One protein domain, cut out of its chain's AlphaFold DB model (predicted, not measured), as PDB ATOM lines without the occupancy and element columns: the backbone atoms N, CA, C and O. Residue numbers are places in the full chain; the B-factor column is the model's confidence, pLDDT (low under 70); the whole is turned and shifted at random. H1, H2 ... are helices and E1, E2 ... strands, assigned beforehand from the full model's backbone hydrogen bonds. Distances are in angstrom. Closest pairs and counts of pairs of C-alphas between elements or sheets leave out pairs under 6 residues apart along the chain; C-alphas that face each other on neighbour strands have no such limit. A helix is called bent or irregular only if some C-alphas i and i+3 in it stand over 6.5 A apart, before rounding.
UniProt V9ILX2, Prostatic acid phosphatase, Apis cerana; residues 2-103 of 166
ATOM      1  N   ILE A   2      -9.453  17.692  30.663       96.81
ATOM      2  CA  ILE A   2      -9.735  17.251  29.279       96.81
ATOM      3  C   ILE A   2      -8.479  16.755  28.556       96.81
ATOM      4  O   ILE A   2      -8.498  15.660  28.005       96.81
ATOM      5  N   ASP A   3      -7.372  17.489  28.666       96.88
ATOM      6  CA  ASP A   3      -6.074  17.088  28.108       96.88
ATOM      7  C   ASP A   3      -5.631  15.686  28.571       96.88
ATOM      8  O   ASP A   3      -5.150  14.884  27.773       96.88
ATOM      9  N   HIS A   4      -5.868  15.326  29.840       97.56
ATOM     10  CA  HIS A   4      -5.553  13.980  30.333       97.56
ATOM     11  C   HIS A   4      -6.408  12.916  29.637       97.56
ATOM     12  O   HIS A   4      -5.890  11.859  29.277       97.56
ATOM     13  N   MET A   5      -7.705  13.185  29.445       97.94
ATOM     14  CA  MET A   5      -8.616  12.264  28.763       97.94
ATOM     15  C   MET A   5      -8.262  12.111  27.281       97.94
ATOM     16  O   MET A   5      -8.247  10.996  26.767       97.94
ATOM     17  N   GLU A   6      -7.929  13.211  26.607       97.56
ATOM     18  CA  GLU A   6      -7.542  13.212  25.197       97.56
ATOM     19  C   GLU A   6      -6.198  12.504  24.969       97.56
ATOM     20  O   GLU A   6      -6.066  11.676  24.070       97.56
ATOM     21  N   LYS A   7      -5.198  12.759  25.818       97.94
ATOM     22  CA  LYS A   7      -3.927  12.025  25.765       97.94
ATOM     23  C   LYS A   7      -4.132  10.540  26.051       97.94
ATOM     24  O   LYS A   7      -3.533   9.706  25.374       97.94
ATOM     25  N   LYS A   8      -4.997  10.187  27.009       97.38
ATOM     26  CA  LYS A   8      -5.313   8.787  27.329       97.38
ATOM     27  C   LYS A   8      -6.007   8.077  26.164       97.38
ATOM     28  O   LYS A   8      -5.640   6.946  25.867       97.38
ATOM     29  N   SER A   9      -6.955   8.724  25.481       96.75
ATOM     30  CA  SER A   9      -7.661   8.121  24.339       96.75
ATOM     31  C   SER A   9      -6.757   7.885  23.125       96.75
ATOM     32  O   SER A   9      -7.000   6.972  22.341       96.75
ATOM     33  N   LYS A  10      -5.677   8.664  23.003       96.75
ATOM     34  CA  LYS A  10      -4.654   8.528  21.956       96.75
ATOM     35  C   LYS A  10      -3.465   7.644  22.359       96.75
ATOM     36  O   LYS A  10      -2.501   7.570  21.605       96.75
ATOM     37  N   ASN A  11      -3.500   6.996  23.531       95.75
ATOM     38  CA  ASN A  11      -2.363   6.259  24.110       95.75
ATOM     39  C   ASN A  11      -1.071   7.100  24.229       95.75
ATOM     40  O   ASN A  11       0.035   6.575  24.137       95.75
ATOM     41  N   ALA A  12      -1.211   8.411  24.437       97.69
ATOM     42  CA  ALA A  12      -0.116   9.377  24.538       97.69
ATOM     43  C   ALA A  12       0.112   9.891  25.975       97.69
ATOM     44  O   ALA A  12       0.959  10.755  26.200       97.69
ATOM     45  N   LEU A  13      -0.664   9.415  26.956       97.44
ATOM     46  CA  LEU A  13      -0.540   9.842  28.351       97.44
ATOM     47  C   LEU A  13       0.684   9.190  29.015       97.44
ATOM     48  O   LEU A  13       0.759   7.968  29.114       97.44
ATOM     49  N   VAL A  14       1.613  10.008  29.520       95.94
ATOM     50  CA  VAL A  14       2.843   9.542  30.179       95.94
ATOM     51  C   VAL A  14       3.010  10.208  31.554       95.94
ATOM     52  O   VAL A  14       2.965  11.437  31.638       95.94
ATOM     53  N   PRO A  15       3.240   9.438  32.637       94.94
ATOM     54  CA  PRO A  15       2.990   7.998  32.756       94.94
ATOM     55  C   PRO A  15       1.509   7.664  32.537       94.94
ATOM     56  O   PRO A  15       0.642   8.525  32.710       94.94
ATOM     57  N   ASP A  16       1.224   6.402  32.211       95.56
ATOM     58  CA  ASP A  16      -0.133   5.939  31.916       95.56
ATOM     59  C   ASP A  16      -1.018   5.844  33.176       95.56
ATOM     60  O   ASP A  16      -1.298   4.773  33.720       95.56
ATOM     61  N   ARG A  17      -1.440   7.002  33.692       96.25
ATOM     62  CA  ARG A  17      -2.264   7.115  34.900       96.25
ATOM     63  C   ARG A  17      -3.717   6.741  34.627       96.25
ATOM     64  O   ARG A  17      -4.311   7.149  33.633       96.25
ATOM     65  N   LYS A  18      -4.306   5.999  35.570       96.12
ATOM     66  CA  LYS A  18      -5.729   5.619  35.553       96.12
ATOM     67  C   LYS A  18      -6.618   6.559  36.365       96.12
ATOM     68  O   LYS A  18      -7.787   6.699  36.038       96.12
ATOM     69  N   ILE A  19      -6.077   7.183  37.413       97.31
ATOM     70  CA  ILE A  19      -6.832   8.014  38.356       97.31
ATOM     71  C   ILE A  19      -6.055   9.304  38.625       97.31
ATOM     72  O   ILE A  19      -4.831   9.283  38.767       97.31
ATOM     73  N   TRP A  20      -6.794  10.407  38.711       97.69
ATOM     74  CA  TRP A  20      -6.328  11.706  39.184       97.69
ATOM     75  C   TRP A  20      -7.260  12.148  40.309       97.69
ATOM     76  O   TRP A  20      -8.471  12.171  40.113       97.69
ATOM     77  N   MET A  21      -6.703  12.469  41.475       97.75
ATOM     78  CA  MET A  21      -7.468  12.944  42.629       97.75
ATOM     79  C   MET A  21      -7.045  14.372  42.946       97.75
ATOM     80  O   MET A  21      -5.854  14.641  43.091       97.75
ATOM     81  N   TYR A  22      -8.024  15.265  43.056       97.88
ATOM     82  CA  TYR A  22      -7.827  16.658  43.438       97.88
ATOM     83  C   TYR A  22      -8.591  16.882  44.740       97.88
ATOM     84  O   TYR A  22      -9.817  16.805  44.755       97.88
ATOM     85  N   SER A  23      -7.867  17.095  45.838       98.06
ATOM     86  CA  SER A  23      -8.467  17.520  47.103       98.06
ATOM     87  C   SER A  23      -8.568  19.040  47.079       98.06
ATOM     88  O   SER A  23      -7.561  19.714  46.866       98.06
ATOM     89  N   ALA A  24      -9.784  19.555  47.211       97.69
ATOM     90  CA  ALA A  24     -10.093  20.967  47.040       97.69
ATOM     91  C   ALA A  24     -11.227  21.395  47.984       97.69
ATOM     92  O   ALA A  24     -11.642  20.629  48.857       97.69
ATOM     93  N   HIS A  25     -11.704  22.622  47.802       98.12
ATOM     94  CA  HIS A  25     -12.736  23.250  48.619       98.12
ATOM     95  C   HIS A  25     -14.123  23.147  47.958       98.12
ATOM     96  O   HIS A  25     -14.259  22.763  46.793       98.12
ATOM     97  N   ASP A  26     -15.165  23.456  48.721       97.94
ATOM     98  CA  ASP A  26     -16.562  23.454  48.278       97.94
ATOM     99  C   ASP A  26     -16.803  24.410  47.098       97.94
ATOM    100  O   ASP A  26     -17.452  24.033  46.121       97.94
ATOM    101  N   ASP A  27     -16.203  25.599  47.128       97.88
ATOM    102  CA  ASP A  27     -16.204  26.564  46.025       97.88
ATOM    103  C   ASP A  27     -15.663  25.975  44.708       97.88
ATOM    104  O   ASP A  27     -16.195  26.238  43.632       97.88
ATOM    105  N   THR A  28     -14.658  25.104  44.784       98.31
ATOM    106  CA  THR A  28     -14.037  24.451  43.632       98.31
ATOM    107  C   THR A  28     -15.026  23.489  42.986       98.31
ATOM    108  O   THR A  28     -15.151  23.452  41.762       98.31
ATOM    109  N   LEU A  29     -15.771  22.736  43.801       98.19
ATOM    110  CA  LEU A  29     -16.817  21.840  43.315       98.19
ATOM    111  C   LEU A  29     -17.982  22.628  42.714       98.19
ATOM    112  O   LEU A  29     -18.429  22.306  41.612       98.19
ATOM    113  N   ALA A  30     -18.448  23.666  43.411       98.25
ATOM    114  CA  ALA A  30     -19.532  24.519  42.941       98.25
ATOM    115  C   ALA A  30     -19.182  25.170  41.594       98.25
ATOM    116  O   ALA A  30     -19.947  25.045  40.638       98.25
ATOM    117  N   ASN A  31     -17.996  25.776  41.480       98.06
ATOM    118  CA  ASN A  31     -17.522  26.422  40.255       98.06
ATOM    119  C   ASN A  31     -17.302  25.422  39.114       98.06
ATOM    120  O   ASN A  31     -17.649  25.721  37.971       98.06
ATOM    121  N   MET A  32     -16.793  24.219  39.398       97.81
ATOM    122  CA  MET A  32     -16.646  23.167  38.388       97.81
ATOM    123  C   MET A  32     -18.006  22.719  37.836       97.81
ATOM    124  O   MET A  32     -18.177  22.608  36.622       97.81
ATOM    125  N   LEU A  33     -18.998  22.505  38.708       98.25
ATOM    126  CA  LEU A  33     -20.361  22.178  38.283       98.25
ATOM    127  C   LEU A  33     -21.015  23.346  37.533       98.25
ATOM    128  O   LEU A  33     -21.696  23.106  36.540       98.25
ATOM    129  N   MET A  34     -20.795  24.595  37.958       98.06
ATOM    130  CA  MET A  34     -21.310  25.787  37.273       98.06
ATOM    131  C   MET A  34     -20.726  25.929  35.871       98.06
ATOM    132  O   MET A  34     -21.468  26.149  34.920       98.06
ATOM    133  N   THR A  35     -19.414  25.730  35.733       97.31
ATOM    134  CA  THR A  35     -18.697  25.774  34.449       97.31
ATOM    135  C   THR A  35     -19.267  24.763  33.453       97.31
ATOM    136  O   THR A  35     -19.362  25.035  32.261       97.31
ATOM    137  N   LEU A  36     -19.695  23.597  33.947       97.50
ATOM    138  CA  LEU A  36     -20.336  22.554  33.145       97.50
ATOM    139  C   LEU A  36     -21.859  22.737  33.012       97.50
ATOM    140  O   LEU A  36     -22.517  21.904  32.394       97.50
ATOM    141  N   ASN A  37     -22.429  23.802  33.582       97.50
ATOM    142  CA  ASN A  37     -23.868  24.056  33.656       97.50
ATOM    143  C   ASN A  37     -24.663  22.882  34.274       97.50
ATOM    144  O   ASN A  37     -25.713  22.474  33.778       97.50
ATOM    145  N   LEU A  38     -24.118  22.310  35.350       97.69
ATOM    146  CA  LEU A  38     -24.655  21.170  36.106       97.69
ATOM    147  C   LEU A  38     -24.969  21.506  37.571       97.69
ATOM    148  O   LEU A  38     -25.412  20.637  38.323       97.69
ATOM    149  N   PHE A  39     -24.678  22.730  38.005       97.75
ATOM    150  CA  PHE A  39     -24.829  23.140  39.395       97.75
ATOM    151  C   PHE A  39     -26.283  23.481  39.724       97.75
ATOM    152  O   PHE A  39     -26.898  24.333  39.087       97.75
ATOM    153  N   GLU A  40     -26.807  22.852  40.769       95.62
ATOM    154  CA  GLU A  40     -28.022  23.295  41.452       95.62
ATOM    155  C   GLU A  40     -27.607  24.192  42.638       95.62
ATOM    156  O   GLU A  40     -26.593  23.890  43.264       95.62
ATOM    157  N   PRO A  41     -28.327  25.273  42.989       96.31
ATOM    158  CA  PRO A  41     -27.943  26.135  44.111       96.31
ATOM    159  C   PRO A  41     -27.943  25.397  45.460       96.31
ATOM    160  O   PRO A  41     -28.994  25.114  46.031       96.31
ATOM    161  N   HIS A  42     -26.753  25.094  45.980       96.06
ATOM    162  CA  HIS A  42     -26.534  24.525  47.311       96.06
ATOM    163  C   HIS A  42     -25.076  24.729  47.744       96.06
ATOM    164  O   HIS A  42     -24.209  24.972  46.908       96.06
ATOM    165  N   CYS A  43     -24.784  24.576  49.035       97.38
ATOM    166  CA  CYS A  43     -23.404  24.453  49.505       97.38
ATOM    167  C   CYS A  43     -22.964  22.988  49.354       97.38
ATOM    168  O   CYS A  43     -23.619  22.126  49.953       97.38
ATOM    169  N   PRO A  44     -21.904  22.670  48.583       98.12
ATOM    170  CA  PRO A  44     -21.373  21.313  48.528       98.12
ATOM    171  C   PRO A  44     -21.042  20.806  49.940       98.12
ATOM    172  O   PRO A  44     -20.281  21.456  50.660       98.12
ATOM    173  N   PRO A  45     -21.633  19.683  50.385       97.81
ATOM    174  CA  PRO A  45     -21.402  19.181  51.730       97.81
ATOM    175  C   PRO A  45     -19.983  18.630  51.885       97.81
ATOM    176  O   PRO A  45     -19.273  18.374  50.909       97.81
ATOM    177  N   TYR A  46     -19.573  18.391  53.130       97.06
ATOM    178  CA  TYR A  46     -18.317  17.697  53.401       97.06
ATOM    179  C   TYR A  46     -18.241  16.378  52.635       97.06
ATOM    180  O   TYR A  46     -19.242  15.678  52.507       97.06
ATOM    181  N   THR A  47     -17.038  16.077  52.142       96.69
ATOM    182  CA  THR A  47     -16.719  14.898  51.317       96.69
ATOM    183  C   THR A  47     -17.491  14.795  49.999       96.69
ATOM    184  O   THR A  47     -17.378  13.776  49.307       96.69
ATOM    185  N   ALA A  48     -18.202  15.856  49.591       98.00
ATOM    186  CA  ALA A  48     -18.776  15.928  48.259       98.00
ATOM    187  C   ALA A  48     -17.698  15.664  47.202       98.00
ATOM    188  O   ALA A  48     -16.543  16.073  47.341       98.00
ATOM    189  N   THR A  49     -18.062  14.918  46.164       98.25
ATOM    190  CA  THR A  49     -17.115  14.450  45.149       98.25
ATOM    191  C   THR A  49     -17.750  14.529  43.770       98.25
ATOM    192  O   THR A  49     -18.862  14.042  43.558       98.25
ATOM    193  N   ILE A  50     -17.019  15.103  42.816       98.44
ATOM    194  CA  ILE A  50     -17.350  15.048  41.390       98.44
ATOM    195  C   ILE A  50     -16.478  13.962  40.760       98.44
ATOM    196  O   ILE A  50     -15.249  14.027  40.827       98.44
ATOM    197  N   LEU A  51     -17.103  12.965  40.142       98.31
ATOM    198  CA  LEU A  51     -16.421  11.893  39.420       98.31
ATOM    199  C   LEU A  51     -16.601  12.135  37.925       98.31
ATOM    200  O   LEU A  51     -17.725  12.127  37.429       98.31
ATOM    201  N   ILE A  52     -15.503  12.351  37.204       98.31
ATOM    202  CA  ILE A  52     -15.513  12.522  35.746       98.31
ATOM    203  C   ILE A  52     -14.696  11.388  35.152       98.31
ATOM    204  O   ILE A  52     -13.473  11.340  35.294       98.31
ATOM    205  N   GLU A  53     -15.385  10.450  34.515       98.31
ATOM    206  CA  GLU A  53     -14.799   9.193  34.070       98.31
ATOM    207  C   GLU A  53     -14.711   9.134  32.551       98.31
ATOM    208  O   GLU A  53     -15.700   9.357  31.855       98.31
ATOM    209  N   LEU A  54     -13.536   8.753  32.045       98.38
ATOM    210  CA  LEU A  54     -13.345   8.367  30.653       98.38
ATOM    211  C   LEU A  54     -13.587   6.860  30.508       98.38
ATOM    212  O   LEU A  54     -12.844   6.047  31.061       98.38
ATOM    213  N   ARG A  55     -14.601   6.486  29.733       96.94
ATOM    214  CA  ARG A  55     -15.004   5.099  29.472       96.94
ATOM    215  C   ARG A  55     -14.774   4.735  28.010       96.94
ATOM    216  O   ARG A  55     -14.804   5.602  27.141       96.94
ATOM    217  N   ILE A  56     -14.581   3.446  27.740       96.12
ATOM    218  CA  ILE A  56     -14.468   2.889  26.388       96.12
ATOM    219  C   ILE A  56     -15.515   1.788  26.201       96.12
ATOM    220  O   ILE A  56     -15.753   1.003  27.120       96.12
ATOM    221  N   ASN A  57     -16.169   1.733  25.039       93.75
ATOM    222  CA  ASN A  57     -17.082   0.636  24.702       93.75
ATOM    223  C   ASN A  57     -16.380  -0.474  23.895       93.75
ATOM    224  O   ASN A  57     -15.228  -0.344  23.491       93.75
ATOM    225  N   LEU A  58     -17.113  -1.548  23.587       94.50
ATOM    226  CA  LEU A  58     -16.627  -2.672  22.768       94.50
ATOM    227  C   LEU A  58     -16.242  -2.285  21.326       94.50
ATOM    228  O   LEU A  58     -15.603  -3.066  20.633       94.50
ATOM    229  N   LYS A  59     -16.646  -1.096  20.861       95.12
ATOM    230  CA  LYS A  59     -16.307  -0.538  19.544       95.12
ATOM    231  C   LYS A  59     -15.123   0.439  19.613       95.12
ATOM    232  O   LYS A  59     -14.923   1.204  18.674       95.12
ATOM    233  N   ASN A  60     -14.377   0.461  20.720       93.75
ATOM    234  CA  ASN A  60     -13.278   1.394  20.991       93.75
ATOM    235  C   ASN A  60     -13.667   2.882  20.899       93.75
ATOM    236  O   ASN A  60     -12.840   3.740  20.600       93.75
ATOM    237  N   GLN A  61     -14.930   3.207  21.168       96.06
ATOM    238  CA  GLN A  61     -15.398   4.586  21.240       96.06
ATOM    239  C   GLN A  61     -15.286   5.086  22.679       96.06
ATOM    240  O   GLN A  61     -15.629   4.361  23.615       96.06
ATOM    241  N   TYR A  62     -14.816   6.322  22.838       97.94
ATOM    242  CA  TYR A  62     -14.609   6.951  24.138       97.94
ATOM    243  C   TYR A  62     -15.782   7.845  24.538       97.94
ATOM    244  O   TYR A  62     -16.258   8.656  23.737       97.94
ATOM    245  N   PHE A  63     -16.188   7.739  25.800       98.00
ATOM    246  CA  PHE A  63     -17.291   8.493  26.388       98.00
ATOM    247  C   PHE A  63     -16.893   9.065  27.743       98.00
ATOM    248  O   PHE A  63     -16.065   8.487  28.445       98.00
ATOM    249  N   VAL A  64     -17.518  10.172  28.116       98.50
ATOM    250  CA  VAL A  64     -17.369  10.832  29.406       98.50
ATOM    251  C   VAL A  64     -18.675  10.689  30.175       98.50
ATOM    252  O   VAL A  64     -19.743  11.000  29.649       98.50
ATOM    253  N   THR A  65     -18.585  10.225  31.418       98.38
ATOM    254  CA  THR A  65     -19.699  10.225  32.374       98.38
ATOM    255  C   THR A  65     -19.338  11.081  33.575       98.38
ATOM    256  O   THR A  65     -18.206  11.016  34.057       98.38
ATOM    257  N   ILE A  66     -20.301  11.859  34.064       98.44
ATOM    258  CA  ILE A  66     -20.121  12.770  35.194       98.44
ATOM    259  C   ILE A  66     -21.065  12.329  36.303       98.44
ATOM    260  O   ILE A  66     -22.269  12.227  36.078       98.44
ATOM    261  N   TYR A  67     -20.532  12.100  37.494       98.44
ATOM    262  CA  TYR A  67     -21.327  11.826  38.680       98.44
ATOM    263  C   TYR A  67     -21.049  12.857  39.760       98.44
ATOM    264  O   TYR A  67     -19.922  13.330  39.908       98.44
ATOM    265  N   TYR A  68     -22.071  13.154  40.550       98.38
ATOM    266  CA  TYR A  68     -21.949  13.988  41.731       98.38
ATOM    267  C   TYR A  68     -22.450  13.236  42.957       98.38
ATOM    268  O   TYR A  68     -23.607  12.820  43.022       98.38
ATOM    269  N   LYS A  69     -21.553  13.031  43.923       98.06
ATOM    270  CA  LYS A  69     -21.867  12.437  45.219       98.06
ATOM    271  C   LYS A  69     -21.900  13.553  46.253       98.06
ATOM    272  O   LYS A  69     -20.851  14.069  46.619       98.06
ATOM    273  N   ASN A  70     -23.095  13.913  46.704       96.75
ATOM    274  CA  ASN A  70     -23.327  14.915  47.750       96.75
ATOM    275  C   ASN A  70     -24.140  14.375  48.933       96.75
ATOM    276  O   ASN A  70     -24.507  15.126  49.828       96.75
ATOM    277  N   THR A  71     -24.423  13.076  48.956       96.12
ATOM    278  CA  THR A  71     -25.064  12.386  50.076       96.12
ATOM    279  C   THR A  71     -24.338  11.065  50.341       96.12
ATOM    280  O   THR A  71     -23.414  10.678  49.614       96.12
ATOM    281  N   SER A  72     -24.754  10.348  51.385       95.00
ATOM    282  CA  SER A  72     -24.264   8.994  51.662       95.00
ATOM    283  C   SER A  72     -24.727   7.958  50.628       95.00
ATOM    284  O   SER A  72     -24.150   6.873  50.571       95.00
ATOM    285  N   GLU A  73     -25.729   8.283  49.806       96.38
ATOM    286  CA  GLU A  73     -26.267   7.405  48.763       96.38
ATOM    287  C   GLU A  73     -25.321   7.284  47.555       96.38
ATOM    288  O   GLU A  73     -24.226   7.860  47.517       96.38
ATOM    289  N   GLU A  74     -25.726   6.494  46.561       96.69
ATOM    290  CA  GLU A  74     -24.983   6.350  45.311       96.69
ATOM    291  C   GLU A  74     -24.839   7.696  44.568       96.69
ATOM    292  O   GLU A  74     -25.758   8.520  44.594       96.69
ATOM    293  N   PRO A  75     -23.703   7.950  43.887       97.50
ATOM    294  CA  PRO A  75     -23.498   9.187  43.139       97.50
ATOM    295  C   PRO A  75     -24.570   9.409  42.059       97.50
ATOM    296  O   PRO A  75     -24.835   8.530  41.234       97.50
ATOM    297  N   LYS A  76     -25.138  10.618  41.996       97.69
ATOM    298  CA  LYS A  76     -26.116  11.008  40.970       97.69
ATOM    299  C   LYS A  76     -25.411  11.154  39.622       97.69
ATOM    300  O   LYS A  76     -24.465  11.931  39.504       97.69
ATOM    301  N   LEU A  77     -25.887  10.441  38.601       98.19
ATOM    302  CA  LEU A  77     -25.433  10.612  37.219       98.19
ATOM    303  C   LEU A  77     -25.957  11.939  36.659       98.19
ATOM    304  O   LEU A  77     -27.160  12.203  36.695       98.19
ATOM    305  N   LEU A  78     -25.056  12.755  36.122       98.25
ATOM    306  CA  LEU A  78     -25.356  14.055  35.536       98.25
ATOM    307  C   LEU A  78     -25.240  14.002  34.008       98.25
ATOM    308  O   LEU A  78     -24.456  13.231  33.452       98.25
ATOM    309  N   THR A  79     -26.022  14.842  33.326       98.25
ATOM    310  CA  THR A  79     -26.010  14.958  31.860       98.25
ATOM    311  C   THR A  79     -25.560  16.351  31.469       98.25
ATOM    312  O   THR A  79     -26.258  17.316  31.765       98.25
ATOM    313  N   LEU A  80     -24.419  16.449  30.782       97.88
ATOM    314  CA  LEU A  80     -23.952  17.716  30.226       97.88
ATOM    315  C   LEU A  80     -25.000  18.258  29.231       97.88
ATOM    316  O   LEU A  80     -25.377  17.518  28.313       97.88
ATOM    317  N   PRO A  81     -25.467  19.511  29.373       97.81
ATOM    318  CA  PRO A  81     -26.420  20.097  28.437       97.81
ATOM    319  C   PRO A  81     -25.918  20.023  26.990       97.81
ATOM    320  O   PRO A  81     -24.753  20.289  26.708       97.81
ATOM    321  N   GLY A  82     -26.794  19.626  26.063       97.06
ATOM    322  CA  GLY A  82     -26.417  19.400  24.662       97.06
ATOM    323  C   GLY A  82     -25.715  18.062  24.392       97.06
ATOM    324  O   GLY A  82     -25.251  17.839  23.273       97.06
ATOM    325  N   CYS A  83     -25.654  17.163  25.378       97.50
ATOM    326  CA  CYS A  83     -25.130  15.805  25.239       97.50
ATOM    327  C   CYS A  83     -26.084  14.751  25.835       97.50
ATOM    328  O   CYS A  83     -27.135  15.069  26.387       97.50
ATOM    329  N   ILE A  84     -25.710  13.476  25.718       96.62
ATOM    330  CA  ILE A  84     -26.326  12.355  26.449       96.62
ATOM    331  C   ILE A  84     -25.473  11.994  27.675       96.62
ATOM    332  O   ILE A  84     -24.319  12.411  27.768       96.62
ATOM    333  N   THR A  85     -26.006  11.187  28.598       95.44
ATOM    334  CA  THR A  85     -25.286  10.749  29.816       95.44
ATOM    335  C   THR A  85     -23.936  10.089  29.520       95.44
ATOM    336  O   THR A  85     -22.965  10.316  30.235       95.44
ATOM    337  N   LEU A  86     -23.860   9.291  28.450       96.94
ATOM    338  CA  LEU A  86     -22.626   8.734  27.889       96.94
ATOM    339  C   LEU A  86     -22.082   9.685  26.817       96.94
ATOM    340  O   LEU A  86     -22.174   9.400  25.623       96.94
ATOM    341  N   CYS A  87     -21.568  10.841  27.226       98.25
ATOM    342  CA  CYS A  87     -21.223  11.901  26.287       98.25
ATOM    343  C   CYS A  87     -19.988  11.518  25.451       98.25
ATOM    344  O   CYS A  87     -18.930  11.285  26.037       98.25
ATOM    345  N   PRO A  88     -20.053  11.438  24.108       98.19
ATOM    346  CA  PRO A  88     -18.875  11.133  23.294       98.19
ATOM    347  C   PRO A  88     -17.734  12.118  23.571       98.19
ATOM    348  O   PRO A  88     -17.969  13.324  23.620       98.19
ATOM    349  N   LEU A  89     -16.495  11.631  23.708       98.31
ATOM    350  CA  LEU A  89     -15.354  12.466  24.121       98.31
ATOM    351  C   LEU A  89     -15.187  13.724  23.247       98.31
ATOM    352  O   LEU A  89     -15.013  14.818  23.773       98.31
ATOM    353  N   ASN A  90     -15.307  13.595  21.923       97.75
ATOM    354  CA  ASN A  90     -15.185  14.736  21.005       97.75
ATOM    355  C   ASN A  90     -16.302  15.774  21.207       97.75
ATOM    356  O   ASN A  90     -16.060  16.975  21.102       97.75
ATOM    357  N   GLN A  91     -17.521  15.319  21.513       98.19
ATOM    358  CA  GLN A  91     -18.652  16.204  21.787       98.19
ATOM    359  C   GLN A  91     -18.477  16.899  23.137       98.19
ATOM    360  O   GLN A  91     -18.692  18.102  23.221       98.19
ATOM    361  N   PHE A  92     -17.998  16.182  24.157       98.25
ATOM    362  CA  PHE A  92     -17.644  16.760  25.453       98.25
ATOM    363  C   PHE A  92     -16.601  17.880  25.309       98.25
ATOM    364  O   PHE A  92     -16.797  18.974  25.834       98.25
ATOM    365  N   ILE A  93     -15.530  17.641  24.540       98.19
ATOM    366  CA  ILE A  93     -14.497  18.649  24.238       98.19
ATOM    367  C   ILE A  93     -15.106  19.859  23.524       98.19
ATOM    368  O   ILE A  93     -14.805  20.996  23.865       98.19
ATOM    369  N   THR A  94     -15.984  19.622  22.548       98.19
ATOM    370  CA  THR A  94     -16.622  20.701  21.781       98.19
ATOM    371  C   THR A  94     -17.516  21.567  22.668       98.19
ATOM    372  O   THR A  94     -17.406  22.786  22.629       98.19
ATOM    373  N   LEU A  95     -18.359  20.948  23.498       97.94
ATOM    374  CA  LEU A  95     -19.305  21.649  24.374       97.94
ATOM    375  C   LEU A  95     -18.625  22.426  25.505       97.94
ATOM    376  O   LEU A  95     -19.192  23.384  26.014       97.94
ATOM    377  N   THR A  96     -17.422  22.017  25.907       97.50
ATOM    378  CA  THR A  96     -16.654  22.679  26.974       97.50
ATOM    379  C   THR A  96     -15.629  23.676  26.445       97.50
ATOM    380  O   THR A  96     -14.954  24.327  27.232       97.50
ATOM    381  N   LYS A  97     -15.503  23.826  25.122       96.62
ATOM    382  CA  LYS A  97     -14.463  24.648  24.500       96.62
ATOM    383  C   LYS A  97     -14.519  26.114  24.934       96.62
ATOM    384  O   LYS A  97     -13.475  26.689  25.218       96.62
ATOM    385  N   ASP A  98     -15.715  26.688  25.001       94.69
ATOM    386  CA  ASP A  98     -15.899  28.129  25.230       94.69
ATOM    387  C   ASP A  98     -15.653  28.548  26.688       94.69
ATOM    388  O   ASP A  98     -15.516  29.734  26.974       94.69
ATOM    389  N   VAL A  99     -15.578  27.585  27.610       95.50
ATOM    390  CA  VAL A  99     -15.303  27.823  29.038       95.50
ATOM    391  C   VAL A  99     -13.865  27.474  29.431       95.50
ATOM    392  O   VAL A  99     -13.521  27.492  30.612       95.50
ATOM    393  N   ILE A 100     -13.019  27.124  28.459       95.75
ATOM    394  CA  ILE A 100     -11.603  26.837  28.684       95.75
ATOM    395  C   ILE A 100     -10.792  28.049  28.212       95.75
ATOM    396  O   ILE A 100     -10.827  28.361  27.021       95.75
ATOM    397  N   PRO A 101     -10.030  28.701  29.104       94.69
ATOM    398  CA  PRO A 101      -9.193  29.834  28.732       94.69
ATOM    399  C   PRO A 101      -8.104  29.395  27.744       94.69
ATOM    400  O   PRO A 101      -7.487  28.337  27.905       94.69
ATOM    401  N   ILE A 102      -7.841  30.222  26.735       94.06
ATOM    402  CA  ILE A 102      -6.746  30.025  25.774       94.06
ATOM    403  C   ILE A 102      -5.449  30.563  26.374       94.06
ATOM    404  O   ILE A 102      -4.404  29.916  26.296       94.06
ATOM    405  N   ASN A 103      -5.514  31.747  26.983       94.31
ATOM    406  CA  ASN A 103      -4.415  32.350  27.717       94.31
ATOM    407  C   ASN A 103      -4.963  32.995  28.987       94.31
ATOM    408  O   ASN A 103      -5.365  34.156  28.986       94.31
TER     409      ASN A 103
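AT A GLANCE: This is residues 2 to 103 of the 166 residues of the protein "Prostatic acid phosphatase" of Apis cerana (UniProt V9ILX2). Look for a small antiparallel sheet, a long hairpin of E1 and E2 with the short strand E3 along part of E2's other edge, and three short helices set separately on one face of it, H1 and H3 towards one end of the hairpin and H2 towards the other. Two long loops, residues 10 to 25 from H1 to H2 and residues 36 to 48 from H2 to E1, make much of the periphery. The printed part has 102 residues with three named helices and three named strands, in the order H1 H2 E1 E2 E3 H3; the sheet's order is E1 - E2 - E3, all antiparallel. The class is mixed, helices and strands, with under half of the residues, 48 of 102, in named elements. The whole is compact, with a radius of gyration of the C-alphas of 14.1 A, and rounded, spanning 37 by 28 by 28 A.

IN THESE COORDINATES: Find C-alpha 2 at (-9.735, 17.251, 29.279); there H1 begins, residues 2 to 9, 10.6 A from first to last C-alpha. After residues 10 to 25 you reach H2, residues 26 to 35, 14.2 A long. E1, residues 49 to 56, starts at C-alpha 49, (-17.115, 14.450, 45.149), and runs 22.2 A. E2, residues 62 to 69, comes back over 23.0 A, and E3, residues 76 to 78, is 6.3 A long. H3, residues 89 to 99, is 16.1 A long and ends at C-alpha 99, (-15.303, 27.823, 29.038); it is irregular, with C-alphas 95 and 98 at 7.4 A.

HOW THE PARTS SIT: Start at the sheet, a meander, each strand the antiparallel neighbour of the one before. E1 and E2 form a hairpin at 160 degrees between directions; look at N 51 and O 67, 2.9 A, and N 55 and O 63, 2.8 A, both within hydrogen-bond range. E2 and E3 form a second hairpin at 135 degrees, with N 78 and O 66 at 2.8 A. E1 and E3 are the edge strands. Residues 63 to 64 of E2 also pair, antiparallel, with residues 87 to 88. The arrangement is two layers, helices on one face of a sheet: H1, H2 and H3 on one face of the sheet E1 E2 E3. H1 is on the sheet at a height of 10.0 A, over E1 and only just over E2, where 3 of its C-alphas fall; it runs along the strands, only just, at 28 degrees to E1 on the local plane. Its closest C-alphas to E1 are those of Met 5 and Leu 54, 6.4 A apart. H3 is on the same face as H1, at a height of 7.2 A but over none of the strands; its closest C-alphas to E2 are those of Leu 89 and Phe 63, 5.0 A. H2 is on the sheet too, its closest C-alphas to E1 being Leu 29 and Ile 50, 7.1 A. H1 and H3 are close but not clearly touching, Ile 2 to Ile 93 being their closest C-alphas at 7.1 A, at a shallow tilt of 15 degrees, opposite ways. H2 and H3 are close but not clearly touching, with the closest C-alphas, Thr 35 and Val 99, at 6.7 A, and about perpendicular at 75 degrees. H1 and H2 are apart. In H1 and H2 every O i to N i+4 pair is within hydrogen-bond range; in H3, 5 of 7 are.

THE WHOLE: The two C-alphas farthest apart are those of Cys 43 and Lys 59, 39.7 A. The printed part has no cut. The links from H1 to H2 and from H2 to E1 are long, that from E1 to E2 is tight, and those from E2 to E3 and from E3 to H3 are short. The mean pLDDT of the printed part of this model is 97.2, and no printed residue is under 70.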